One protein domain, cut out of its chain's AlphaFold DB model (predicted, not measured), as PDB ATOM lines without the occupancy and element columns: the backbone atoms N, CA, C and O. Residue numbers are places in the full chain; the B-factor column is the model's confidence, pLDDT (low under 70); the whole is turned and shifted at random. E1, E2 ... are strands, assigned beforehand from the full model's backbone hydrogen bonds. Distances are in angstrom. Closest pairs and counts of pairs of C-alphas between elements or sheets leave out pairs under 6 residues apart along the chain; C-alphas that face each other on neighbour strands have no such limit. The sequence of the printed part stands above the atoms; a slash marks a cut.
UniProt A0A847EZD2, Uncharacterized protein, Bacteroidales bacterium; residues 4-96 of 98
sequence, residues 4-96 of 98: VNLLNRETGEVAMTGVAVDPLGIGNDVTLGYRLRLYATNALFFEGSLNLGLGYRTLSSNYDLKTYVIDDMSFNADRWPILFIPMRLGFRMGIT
ATOM      1  N   VAL A   4    -150.369 418.068  18.211       68.06
ATOM      2  CA  VAL A   4    -151.105 416.969  17.571       68.06
ATOM      3  C   VAL A   4    -152.227 416.463  18.471       68.06
ATOM      4  O   VAL A   4    -152.198 416.645  19.692       68.06
ATOM      5  N   ASN A   5    -153.214 415.815  17.858       72.62
ATOM      6  CA  ASN A   5    -154.235 415.072  18.582       72.62
ATOM      7  C   ASN A   5    -153.765 413.627  18.800       72.62
ATOM      8  O   ASN A   5    -153.148 413.020  17.922       72.62
ATOM      9  N   LEU A   6    -154.045 413.088  19.984       70.31
ATOM     10  CA  LEU A   6    -153.794 411.696  20.337       70.31
ATOM     11  C   LEU A   6    -155.123 410.946  20.345       70.31
ATOM     12  O   LEU A   6    -156.044 411.330  21.064       70.31
ATOM     13  N   LEU A   7    -155.205 409.867  19.578       74.69
ATOM     14  CA  LEU A   7    -156.306 408.912  19.578       74.69
ATOM     15  C   LEU A   7    -156.012 407.776  20.546       74.69
ATOM     16  O   LEU A   7    -154.881 407.295  20.610       74.69
ATOM     17  N   ASN A   8    -157.029 407.290  21.247       73.62
ATOM     18  CA  ASN A   8    -156.951 406.002  21.924       73.62
ATOM     19  C   ASN A   8    -156.985 404.882  20.874       73.62
ATOM     20  O   ASN A   8    -157.868 404.840  20.020       73.62
ATOM     21  N   ARG A   9    -156.023 403.962  20.937       70.75
ATOM     22  CA  ARG A   9    -155.873 402.878  19.964       70.75
ATOM     23  C   ARG A   9    -156.996 401.840  20.021       70.75
ATOM     24  O   ARG A   9    -157.270 401.209  19.005       70.75
ATOM     25  N   GLU A  10    -157.616 401.651  21.181       73.94
ATOM     26  CA  GLU A  10    -158.678 400.657  21.377       73.94
ATOM     27  C   GLU A  10    -160.044 401.174  20.922       73.94
ATOM     28  O   GLU A  10    -160.833 400.415  20.362       73.94
ATOM     29  N   THR A  11    -160.320 402.461  21.140       76.38
ATOM     30  CA  THR A  11    -161.630 403.062  20.843       76.38
ATOM     31  C   THR A  11    -161.638 403.901  19.568       76.38
ATOM     32  O   THR A  11    -162.703 404.157  19.017       76.38
ATOM     33  N   GLY A  12    -160.471 404.330  19.080       66.88
ATOM     34  CA  GLY A  12    -160.342 405.242  17.941       66.88
ATOM     35  C   GLY A  12    -160.764 406.684  18.240       66.88
ATOM     36  O   GLY A  12    -160.777 407.511  17.335       66.88
ATOM     37  N   GLU A  13    -161.113 407.003  19.488       77.06
ATOM     38  CA  GLU A  13    -161.574 408.333  19.890       77.06
ATOM     39  C   GLU A  13    -160.408 409.260  20.243       77.06
ATOM     40  O   GLU A  13    -159.370 408.817  20.743       77.06
ATOM     41  N   VAL A  14    -160.600 410.567  20.041       73.06
ATOM     42  CA  VAL A  14    -159.633 411.599  20.438       73.06
ATOM     43  C   VAL A  14    -159.537 411.647  21.961       73.06
ATOM     44  O   VAL A  14    -160.445 412.112  22.646       73.06
ATOM     45  N   ALA A  15    -158.411 411.179  22.490       73.56
ATOM     46  CA  ALA A  15    -158.123 411.157  23.916       73.56
ATOM     47  C   ALA A  15    -157.544 412.488  24.414       73.56
ATOM     48  O   ALA A  15    -157.823 412.900  25.539       73.56
ATOM     49  N   MET A  16    -156.720 413.158  23.601       75.25
ATOM     50  CA  MET A  16    -156.093 414.439  23.946       75.25
ATOM     51  C   MET A  16    -155.935 415.318  22.704       75.25
ATOM     52  O   MET A  16    -155.619 414.811  21.628       75.25
ATOM     53  N   THR A  17    -156.108 416.632  22.853       73.81
ATOM     54  CA  THR A  17    -155.953 417.615  21.769       73.81
ATOM     55  C   THR A  17    -154.854 418.626  22.077       73.81
ATOM     56  O   THR A  17    -154.616 418.976  23.232       73.81
ATOM     57  N   GLY A  18    -154.171 419.109  21.036       64.88
ATOM     58  CA  GLY A  18    -153.201 420.203  21.162       64.88
ATOM     59  C   GLY A  18    -151.902 419.844  21.899       64.88
ATOM     60  O   GLY A  18    -151.225 420.728  22.424       64.88
ATOM     61  N   VAL A  19    -151.543 418.561  21.954       68.81
ATOM     62  CA  VAL A  19    -150.398 418.080  22.730       68.81
ATOM     63  C   VAL A  19    -149.102 418.313  21.959       68.81
ATOM     64  O   VAL A  19    -148.995 417.941  20.791       68.81
ATOM     65  N   ALA A  20    -148.100 418.907  22.612       59.38
ATOM     66  CA  ALA A  20    -146.760 419.007  22.047       59.38
ATOM     67  C   ALA A  20    -146.138 417.607  21.970       59.38
ATOM     68  O   ALA A  20    -145.945 416.947  22.993       59.38
ATOM     69  N   VAL A  21    -145.835 417.159  20.753       60.12
ATOM     70  CA  VAL A  21    -145.094 415.918  20.528       60.12
ATOM     71  C   VAL A  21    -143.721 416.269  19.991       60.12
ATOM     72  O   VAL A  21    -143.593 416.875  18.925       60.12
ATOM     73  N   ASP A  22    -142.697 415.863  20.736       59.50
ATOM     74  CA  ASP A  22    -141.322 415.895  20.266       59.50
ATOM     75  C   ASP A  22    -141.067 414.625  19.447       59.50
ATOM     76  O   ASP A  22    -141.083 413.525  20.010       59.50
ATOM     77  N   PRO A  23    -140.844 414.725  18.125       57.44
ATOM     78  CA  PRO A  23    -140.363 413.593  17.355       57.44
ATOM     79  C   PRO A  23    -138.934 413.268  17.798       57.44
ATOM     80  O   PRO A  23    -137.971 413.878  17.330       57.44
ATOM     81  N   LEU A  24    -138.769 412.289  18.685       56.69
ATOM     82  CA  LEU A  24    -137.460 411.705  18.942       56.69
ATOM     83  C   LEU A  24    -137.138 410.784  17.769       56.69
ATOM     84  O   LEU A  24    -137.563 409.630  17.715       56.69
ATOM     85  N   GLY A  25    -136.419 411.325  16.788       56.53
ATOM     86  CA  GLY A  25    -135.866 410.547  15.689       56.53
ATOM     87  C   GLY A  25    -134.797 409.592  16.215       56.53
ATOM     88  O   GLY A  25    -133.656 410.005  16.406       56.53
ATOM     89  N   ILE A  26    -135.141 408.323  16.433       57.78
ATOM     90  CA  ILE A  26    -134.151 407.289  16.748       57.78
ATOM     91  C   ILE A  26    -133.591 406.780  15.420       57.78
ATOM     92  O   ILE A  26    -134.314 406.194  14.608       57.78
ATOM     93  N   GLY A  27    -132.307 407.061  15.193       59.12
ATOM     94  CA  GLY A  27    -131.531 406.559  14.065       59.12
ATOM     95  C   GLY A  27    -130.669 405.377  14.492       59.12
ATOM     96  O   GLY A  27    -129.836 405.525  15.381       59.12
ATOM     97  N   ASN A  28    -130.859 404.226  13.853       61.62
ATOM     98  CA  ASN A  28    -129.978 403.071  13.981       61.62
ATOM     99  C   ASN A  28    -129.261 402.862  12.649       61.62
ATOM    100  O   ASN A  28    -129.900 402.497  11.662       61.62
ATOM    101  N   ASP A  29    -127.946 403.077  12.640       68.25
ATOM    102  CA  ASP A  29    -127.119 402.964  11.440       68.25
ATOM    103  C   ASP A  29    -126.152 401.782  11.580       68.25
ATOM    104  O   ASP A  29    -125.279 401.772  12.448       68.25
ATOM    105  N   VAL A  30    -126.272 400.789  10.699       72.81
ATOM    106  CA  VAL A  30    -125.295 399.699  10.558       72.81
ATOM    107  C   VAL A  30    -124.460 399.987   9.323       72.81
ATOM    108  O   VAL A  30    -125.011 400.101   8.236       72.81
ATOM    109  N   THR A  31    -123.138 400.108   9.461       76.75
ATOM    110  CA  THR A  31    -122.240 400.395   8.328       76.75
ATOM    111  C   THR A  31    -121.245 399.261   8.115       76.75
ATOM    112  O   THR A  31    -120.517 398.893   9.034       76.75
ATOM    113  N   LEU A  32    -121.180 398.744   6.887       79.38
ATOM    114  CA  LEU A  32    -120.136 397.841   6.413       79.38
ATOM    115  C   LEU A  32    -119.124 398.637   5.586       79.38
ATOM    116  O   LEU A  32    -119.459 399.204   4.544       79.38
ATOM    117  N   GLY A  33    -117.887 398.689   6.072       84.56
ATOM    118  CA  GLY A  33    -116.777 399.371   5.415       84.56
ATOM    119  C   GLY A  33    -115.787 398.376   4.822       84.56
ATOM    120  O   GLY A  33    -115.176 397.600   5.551       84.56
ATOM    121  N   TYR A  34    -115.591 398.438   3.511       84.75
ATOM    122  CA  TYR A  34    -114.546 397.722   2.793       84.75
ATOM    123  C   TYR A  34    -113.434 398.691   2.409       84.75
ATOM    124  O   TYR A  34    -113.685 399.791   1.911       84.75
ATOM    125  N   ARG A  35    -112.189 398.267   2.613       88.56
ATOM    126  CA  ARG A  35    -110.999 398.995   2.178       88.56
ATOM    127  C   ARG A  35    -110.090 398.042   1.425       88.56
ATOM    128  O   ARG A  35    -109.708 397.005   1.955       88.56
ATOM    129  N   LEU A  36    -109.733 398.420   0.208       89.19
ATOM    130  CA  LEU A  36    -108.797 397.697  -0.634       89.19
ATOM    131  C   LEU A  36    -107.592 398.593  -0.890       89.19
ATOM    132  O   LEU A  36    -107.746 399.690  -1.422       89.19
ATOM    133  N   ARG A  37    -106.396 398.119  -0.542       88.38
ATOM    134  CA  ARG A  37    -105.143 398.782  -0.895       88.38
ATOM    135  C   ARG A  37    -104.361 397.900  -1.859       88.38
ATOM    136  O   ARG A  37    -104.056 396.757  -1.540       88.38
ATOM    137  N   LEU A  38    -104.045 398.449  -3.025       86.69
ATOM    138  CA  LEU A  38    -103.228 397.829  -4.058       86.69
ATOM    139  C   LEU A  38    -101.894 398.563  -4.140       86.69
ATOM    140  O   LEU A  38    -101.852 399.793  -4.132       86.69
ATOM    141  N   TYR A  39    -100.812 397.802  -4.241       85.19
ATOM    142  CA  TYR A  39     -99.473 398.334  -4.451       85.19
ATOM    143  C   TYR A  39     -99.089 398.101  -5.907       85.19
ATOM    144  O   TYR A  39     -99.050 396.961  -6.362       85.19
ATOM    145  N   ALA A  40     -98.843 399.182  -6.646       80.50
ATOM    146  CA  ALA A  40     -98.324 399.090  -8.011       80.50
ATOM    147  C   ALA A  40     -96.808 398.845  -7.995       80.50
ATOM    148  O   ALA A  40     -96.272 398.140  -8.844       80.50
ATOM    149  N   THR A  41     -96.124 399.413  -7.002       81.69
ATOM    150  CA  THR A  41     -94.703 399.206  -6.710       81.69
ATOM    151  C   THR A  41     -94.490 399.324  -5.197       81.69
ATOM    152  O   THR A  41     -95.404 399.717  -4.473       81.69
ATOM    153  N   ASN A  42     -93.273 399.067  -4.706       78.50
ATOM    154  CA  ASN A  42     -92.924 399.309  -3.296       78.50
ATOM    155  C   ASN A  42     -93.156 400.769  -2.861       78.50
ATOM    156  O   ASN A  42     -93.359 401.037  -1.681       78.50
ATOM    157  N   ALA A  43     -93.146 401.708  -3.812       78.69
ATOM    158  CA  ALA A  43     -93.318 403.129  -3.550       78.69
ATOM    159  C   ALA A  43     -94.738 403.633  -3.833       78.69
ATOM    160  O   ALA A  43     -95.116 404.653  -3.281       78.69
ATOM    161  N   LEU A  44     -95.539 402.973  -4.673       86.00
ATOM    162  CA  LEU A  44     -96.842 403.490  -5.112       86.00
ATOM    163  C   LEU A  44     -97.988 402.630  -4.600       86.00
ATOM    164  O   LEU A  44     -98.045 401.432  -4.883       86.00
ATOM    165  N   PHE A  45     -98.944 403.268  -3.924       90.25
ATOM    166  CA  PHE A  45    -100.176 402.615  -3.505       90.25
ATOM    167  C   PHE A  45    -101.419 403.351  -3.999       90.25
ATOM    168  O   PHE A  45    -101.475 404.581  -4.088       90.25
ATOM    169  N   PHE A  46    -102.447 402.555  -4.254       90.44
ATOM    170  CA  PHE A  46    -103.809 402.985  -4.497       90.44
ATOM    171  C   PHE A  46    -104.712 402.366  -3.435       90.44
ATOM    172  O   PHE A  46    -104.650 401.168  -3.177       90.44
ATOM    173  N   GLU A  47    -105.551 403.172  -2.804       89.62
ATOM    174  CA  GLU A  47    -106.510 402.746  -1.797       89.62
ATOM    175  C   GLU A  47    -107.921 403.131  -2.237       89.62
ATOM    176  O   GLU A  47    -108.239 404.308  -2.406       89.62
ATOM    177  N   GLY A  48    -108.769 402.122  -2.411       90.31
ATOM    178  CA  GLY A  48    -110.205 402.269  -2.573       90.31
ATOM    179  C   GLY A  48    -110.919 401.961  -1.262       90.31
ATOM    180  O   GLY A  48    -110.570 401.016  -0.553       90.31
ATOM    181  N   SER A  49    -111.940 402.742  -0.943       88.00
ATOM    182  CA  SER A  49    -112.828 402.503   0.189       88.00
ATOM    183  C   SER A  49    -114.282 402.605  -0.250       88.00
ATOM    184  O   SER A  49    -114.674 403.538  -0.953       88.00
ATOM    185  N   LEU A  50    -115.075 401.629   0.175       88.12
ATOM    186  CA  LEU A  50    -116.513 401.564  -0.033       88.12
ATOM    187  C   LEU A  50    -117.156 401.360   1.329       88.12
ATOM    188  O   LEU A  50    -116.905 400.357   1.987       88.12
ATOM    189  N   ASN A  51    -118.004 402.293   1.741       83.38
ATOM    190  CA  ASN A  51    -118.840 402.120   2.918       83.38
ATOM    191  C   ASN A  51    -120.294 402.081   2.466       83.38
ATOM    192  O   ASN A  51    -120.777 403.037   1.856       83.38
ATOM    193  N   LEU A  52    -120.967 400.979   2.766       82.75
ATOM    194  CA  LEU A  52    -122.399 400.814   2.577       82.75
ATOM    195  C   LEU A  52    -123.024 400.695   3.955       82.75
ATOM    196  O   LEU A  52    -122.657 399.814   4.731       82.75
ATOM    197  N   GLY A  53    -123.938 401.601   4.271       77.50
ATOM    198  CA  GLY A  53    -124.730 401.502   5.481       77.50
ATOM    199  C   GLY A  53    -126.184 401.183   5.195       77.50
ATOM    200  O   GLY A  53    -126.683 401.379   4.089       77.50
ATOM    201  N   LEU A  54    -126.857 400.712   6.233       79.81
ATOM    202  CA  LEU A  54    -128.298 400.632   6.330       79.81
ATOM    203  C   LEU A  54    -128.704 401.457   7.545       79.81
ATOM    204  O   LEU A  54    -128.338 401.126   8.672       79.81
ATOM    205  N   GLY A  55    -129.410 402.549   7.291       69.88
ATOM    206  CA  GLY A  55    -129.946 403.416   8.322       69.88
ATOM    207  C   GLY A  55    -131.449 403.230   8.444       69.88
ATOM    208  O   GLY A  55    -132.175 403.294   7.446       69.88
ATOM    209  N   TYR A  56    -131.915 403.004   9.669       68.69
ATOM    210  CA  TYR A  56    -133.331 402.969  10.000       68.69
ATOM    211  C   TYR A  56    -133.677 404.090  10.961       68.69
ATOM    212  O   TYR A  56    -132.941 404.402  11.895       68.69
ATOM    213  N   ARG A  57    -134.815 404.711  10.696       64.12
ATOM    214  CA  ARG A  57    -135.179 405.993  11.257       64.12
ATOM    215  C   ARG A  57    -136.638 405.908  11.701       64.12
ATOM    216  O   ARG A  57    -137.518 405.696  10.867       64.12
ATOM    217  N   THR A  58    -136.882 406.050  13.009       59.97
ATOM    218  CA  THR A  58    -138.231 405.997  13.615       59.97
ATOM    219  C   THR A  58    -138.554 407.201  14.464       59.97
ATOM    220  O   THR A  58    -137.666 407.819  15.042       59.97
ATOM    221  N   LEU A  59    -139.850 407.493  14.547       62.50
ATOM    222  CA  LEU A  59    -140.400 408.436  15.502       62.50
ATOM    223  C   LEU A  59    -140.668 407.703  16.814       62.50
ATOM    224  O   LEU A  59    -141.456 406.761  16.861       62.50
ATOM    225  N   SER A  60    -140.012 408.152  17.875       54.28
ATOM    226  CA  SER A  60    -140.402 407.866  19.246       54.28
ATOM    227  C   SER A  60    -141.061 409.118  19.826       54.28
ATOM    228  O   SER A  60    -140.645 410.240  19.544       54.28
ATOM    229  N   SER A  61    -142.135 408.918  20.578       58.41
ATOM    230  CA  SER A  61    -142.841 409.957  21.323       58.41
ATOM    231  C   SER A  61    -142.702 409.631  22.808       58.41
ATOM    232  O   SER A  61    -142.618 408.458  23.168       58.41
ATOM    233  N   ASN A  62    -142.715 410.645  23.677       60.53
ATOM    234  CA  ASN A  62    -142.720 410.448  25.134       60.53
ATOM    235  C   ASN A  62    -144.044 409.844  25.658       60.53
ATOM    236  O   ASN A  62    -144.158 409.553  26.846       60.53
ATOM    237  N   TYR A  63    -145.039 409.666  24.785       63.12
ATOM    238  CA  TYR A  63    -146.319 409.033  25.094       63.12
ATOM    239  C   TYR A  63    -146.299 407.537  24.757       63.12
ATOM    240  O   TYR A  63    -145.642 407.117  23.804       63.12
ATOM    241  N   ASP A  64    -147.040 406.729  25.522       63.44
ATOM    242  CA  ASP A  64    -147.120 405.285  25.288       63.44
ATOM    243  C   ASP A  64    -147.826 404.976  23.953       63.44
ATOM    244  O   ASP A  64    -149.053 405.010  23.838       63.44
ATOM    245  N   LEU A  65    -147.021 404.644  22.940       62.84
ATOM    246  CA  LEU A  65    -147.460 404.266  21.593       62.84
ATOM    247  C   LEU A  65    -148.248 402.941  21.556       62.84
ATOM    248  O   LEU A  65    -148.767 402.551  20.506       62.84
ATOM    249  N   LYS A  66    -148.324 402.198  22.669       63.59
ATOM    250  CA  LYS A  66    -149.207 401.029  22.774       63.59
ATOM    251  C   LYS A  66    -150.659 401.447  22.972       63.59
ATOM    252  O   LYS A  66    -151.534 400.822  22.377       63.59
ATOM    253  N   THR A  67    -150.889 402.510  23.737       61.44
ATOM    254  CA  THR A  67    -152.227 402.994  24.107       61.44
ATOM    255  C   THR A  67    -152.725 404.093  23.175       61.44
ATOM    256  O   THR A  67    -153.924 404.159  22.912       61.44
ATOM    257  N   TYR A  68    -151.828 404.927  22.637       64.81
ATOM    258  CA  TYR A  68    -152.207 406.098  21.846       64.81
ATOM    259  C   TYR A  68    -151.592 406.112  20.440       64.81
ATOM    260  O   TYR A  68    -150.444 405.716  20.238       64.81
ATOM    261  N   VAL A  69    -152.362 406.601  19.464       67.31
ATOM    262  CA  VAL A  69    -151.952 406.845  18.071       67.31
ATOM    263  C   VAL A  69    -152.045 408.342  17.791       67.31
ATOM    264  O   VAL A  69    -152.923 409.016  18.314       67.31
ATOM    265  N   ILE A  70    -151.136 408.889  16.992       69.19
ATOM    266  CA  ILE A  70    -151.120 410.320  16.676       69.19
ATOM    267  C   ILE A  70    -151.967 410.541  15.413       69.19
ATOM    268  O   ILE A  70    -151.636 409.983  14.371       69.19
ATOM    269  N   ASP A  71    -153.057 411.304  15.541       61.41
ATOM    270  CA  ASP A  71    -154.132 411.449  14.537       61.41
ATOM    271  C   ASP A  71    -153.700 412.267  13.316       61.41
ATOM    272  O   ASP A  71    -153.934 411.897  12.171       61.41
ATOM    273  N   ASP A  72    -153.016 413.382  13.569       53.00
ATOM    274  CA  ASP A  72    -152.697 414.352  12.531       53.00
ATOM    275  C   ASP A  72    -151.282 414.869  12.732       53.00
ATOM    276  O   ASP A  72    -151.005 415.910  13.334       53.00
ATOM    277  N   MET A  73    -150.338 414.067  12.264       53.50
ATOM    278  CA  MET A  73    -149.006 414.562  12.016       53.50
ATOM    279  C   MET A  73    -149.042 415.364  10.713       53.50
ATOM    280  O   MET A  73    -148.721 414.833   9.651       53.50
ATOM    281  N   SER A  74    -149.311 416.671  10.802       43.22
ATOM    282  CA  SER A  74    -148.811 417.647   9.823       43.22
ATOM    283  C   SER A  74    -147.282 417.729   9.940       43.22
ATOM    284  O   SER A  74    -146.664 418.732  10.295       43.22
ATOM    285  N   PHE A  75    -146.635 416.596   9.708       48.09
ATOM    286  CA  PHE A  75    -145.233 416.546   9.425       48.09
ATOM    287  C   PHE A  75    -145.113 417.013   7.982       48.09
ATOM    288  O   PHE A  75    -145.350 416.248   7.056       48.09
ATOM    289  N   ASN A  76    -144.571 418.210   7.775       40.06
ATOM    290  CA  ASN A  76    -143.742 418.492   6.593       40.06
ATOM    291  C   ASN A  76    -142.482 417.571   6.553       40.06
ATOM    292  O   ASN A  76    -141.395 417.981   6.154       40.06
ATOM    293  N   ALA A  77    -142.601 416.322   7.017       43.91
ATOM    294  CA  ALA A  77    -141.620 415.257   7.053       43.91
ATOM    295  C   ALA A  77    -142.248 414.036   6.365       43.91
ATOM    296  O   ALA A  77    -142.548 413.028   6.997       43.91
ATOM    297  N   ASP A  78    -142.399 414.152   5.046       42.50
ATOM    298  CA  ASP A  78    -142.791 413.149   4.034       42.50
ATOM    299  C   ASP A  78    -141.998 411.826   4.049       42.50
ATOM    300  O   ASP A  78    -141.916 411.100   3.059       42.50
ATOM    301  N   ARG A  79    -141.274 411.518   5.119       52.38
ATOM    302  CA  ARG A  79    -140.255 410.483   5.106       52.38
ATOM    303  C   ARG A  79    -140.067 409.917   6.507       52.38
ATOM    304  O   ARG A  79    -138.994 410.104   7.032       52.38
ATOM    305  N   TRP A  80    -141.039 409.275   7.152       56.56
ATOM    306  CA  TRP A  80    -140.761 408.387   8.301       56.56
ATOM    307  C   TRP A  80    -141.815 407.268   8.367       56.56
ATOM    308  O   TRP A  80    -142.998 407.576   8.245       56.56
ATOM    309  N   PRO A  81    -141.437 405.990   8.573       55.88
ATOM    310  CA  PRO A  81    -140.074 405.473   8.712       55.88
ATOM    311  C   PRO A  81    -139.270 405.571   7.403       55.88
ATOM    312  O   PRO A  81    -139.773 405.227   6.336       55.88
ATOM    313  N   ILE A  82    -138.010 406.023   7.475       66.19
ATOM    314  CA  ILE A  82    -137.090 405.978   6.320       66.19
ATOM    315  C   ILE A  82    -136.169 404.794   6.495       66.19
ATOM    316  O   ILE A  82    -135.417 404.725   7.470       66.19
ATOM    317  N   LEU A  83    -136.164 403.920   5.499       68.31
ATOM    318  CA  LEU A  83    -134.997 403.108   5.215       68.31
ATOM    319  C   LEU A  83    -134.103 403.905   4.266       68.31
ATOM    320  O   LEU A  83    -134.525 404.233   3.157       68.31
ATOM    321  N   PHE A  84    -132.895 404.253   4.695       71.00
ATOM    322  CA  PHE A  84    -131.931 404.923   3.826       71.00
ATOM    323  C   PHE A  84    -130.644 404.111   3.737       71.00
ATOM    324  O   PHE A  84    -130.203 403.496   4.705       71.00
ATOM    325  N   ILE A  85    -130.045 404.108   2.549       76.75
ATOM    326  CA  ILE A  85    -128.791 403.406   2.271       76.75
ATOM    327  C   ILE A  85    -127.717 404.477   2.065       76.75
ATOM    328  O   ILE A  85    -127.593 405.013   0.961       76.75
ATOM    329  N   PRO A  86    -126.967 404.870   3.111       75.06
ATOM    330  CA  PRO A  86    -125.827 405.750   2.927       75.06
ATOM    331  C   PRO A  86    -124.706 404.990   2.208       75.06
ATOM    332  O   PRO A  86    -124.180 404.001   2.714       75.06
ATOM    333  N   MET A  87    -124.310 405.480   1.035       81.38
ATOM    334  CA  MET A  87    -123.143 404.990   0.303       81.38
ATOM    335  C   MET A  87    -122.042 406.050   0.333       81.38
ATOM    336  O   MET A  87    -122.279 407.205  -0.022       81.38
ATOM    337  N   ARG A  88    -120.831 405.668   0.753       81.62
ATOM    338  CA  ARG A  88    -119.639 406.527   0.695       81.62
ATOM    339  C   ARG A  88    -118.531 405.828  -0.074       81.62
ATOM    340  O   ARG A  88    -118.123 404.726   0.284       81.62
ATOM    341  N   LEU A  89    -118.033 406.508  -1.097       87.19
ATOM    342  CA  LEU A  89    -116.910 406.080  -1.920       87.19
ATOM    343  C   LEU A  89    -115.728 407.006  -1.647       87.19
ATOM    344  O   LEU A  89    -115.894 408.225  -1.614       87.19
ATOM    345  N   GLY A  90    -114.547 406.435  -1.442       86.19
ATOM    346  CA  GLY A  90    -113.317 407.194  -1.245       86.19
ATOM    347  C   GLY A  90    -112.162 406.551  -1.992       86.19
ATOM    348  O   GLY A  90    -111.972 405.340  -1.901       86.19
ATOM    349  N   PHE A  91    -111.382 407.367  -2.693       89.50
ATOM    350  CA  PHE A  91    -110.187 406.937  -3.408       89.50
ATOM    351  C   PHE A  91    -109.002 407.772  -2.946       89.50
ATOM    352  O   PHE A  91    -109.094 408.996  -2.851       89.50
ATOM    353  N   ARG A  92    -107.882 407.113  -2.662       88.06
ATOM    354  CA  ARG A  92    -106.623 407.765  -2.319       88.06
ATOM    355  C   ARG A  92    -105.492 407.113  -3.096       88.06
ATOM    356  O   ARG A  92    -105.381 405.896  -3.130       88.06
ATOM    357  N   MET A  93    -104.622 407.931  -3.666       88.69
ATOM    358  CA  MET A  93    -103.353 407.493  -4.237       88.69
ATOM    359  C   MET A  93    -102.227 408.171  -3.468       88.69
ATOM    360  O   MET A  93    -102.376 409.312  -3.023       88.69
ATOM    361  N   GLY A  94    -101.122 407.468  -3.269       87.62
ATOM    362  CA  GLY A  94     -99.992 408.019  -2.544       87.62
ATOM    363  C   GLY A  94     -98.682 407.344  -2.895       87.62
ATOM    364  O   GLY A  94     -98.644 406.257  -3.475       87.62
ATOM    365  N   ILE A  95     -97.611 408.032  -2.515       87.12
ATOM    366  CA  ILE A  95     -96.247 407.536  -2.594       87.12
ATOM    367  C   ILE A  95     -95.800 407.240  -1.162       87.12
ATOM    368  O   ILE A  95     -95.907 408.105  -0.291       87.12
ATOM    369  N   THR A  96     -95.331 406.025  -0.907       77.69
ATOM    370  CA  THR A  96     -94.649 405.666   0.335       77.69
ATOM    371  C   THR A  96     -93.202 406.112   0.190       77.69
ATOM    372  O   THR A  96     -92.438 405.537  -0.586       77.69
TER     373      THR A  96
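AT A GLANCE: This is residues 4 to 96 of the 98 residues of an uncharacterized protein of Bacteroidales bacterium (UniProt A0A847EZD2). A long, twisted ribbon, made of the hairpin E3 and E4 with E6 and E7 following one another along E4, has a small three-stranded sheet of E2, E1 and E5 as a head at one end. The 93 printed residues include seven named strands, E1 to E7 in chain order, and no named helix; the class is all strand. The head runs E2, E1, E5, the ribbon is a sheet branched at E4, and the neighbour pairs in both are antiparallel. The whole is extended, a rod with a radius of gyration of the C-alphas of 23.0 A and spans of 73 by 22 by 17 A.

HOW THE PARTS SIT: E1, residues 4 to 8, and E2, residues 14 to 20, are an antiparallel hairpin with directions at 149 degrees; N 6 and O 16 are within hydrogen-bond range at 2.9 A. E3, residues 24 to 39, and E4, residues 44 to 60, are a hairpin at 168 degrees, with N 34 and O 50 at 2.8 A. E5, residues 68 to 70, is antiparallel to E1 at 146 degrees, with N 7 and O 69 at 2.7 A. E3 lies on one side of E4; on the other side lie E6, residues 82 to 84, with N 55 and O 84 at 2.9 A, and E7, residues 87 to 95, with N 47 and O 92 at 2.7 A. E6 runs on into E7 at 24 degrees. E1 and E3 are apart.

IN THESE COORDINATES: E1 begins at C-alpha 4 (-151.105, 416.969, 17.571). E3 measures 46.6 A, E4 50.1 A and E7 27.2 A. E7 ends at C-alpha 95 (-96.247, 407.536, -2.594).

THE WHOLE: The C-alphas of Glu 13 and Asn 42, the two farthest apart, are 73.0 A apart. The printed part has no cut. The link from E5 to E6 is long, with 11 residues. Mean pLDDT of the printed part is 71.3; residue 4, residue 12, residues 18 to 29 and residues 55 to 83 are under 70.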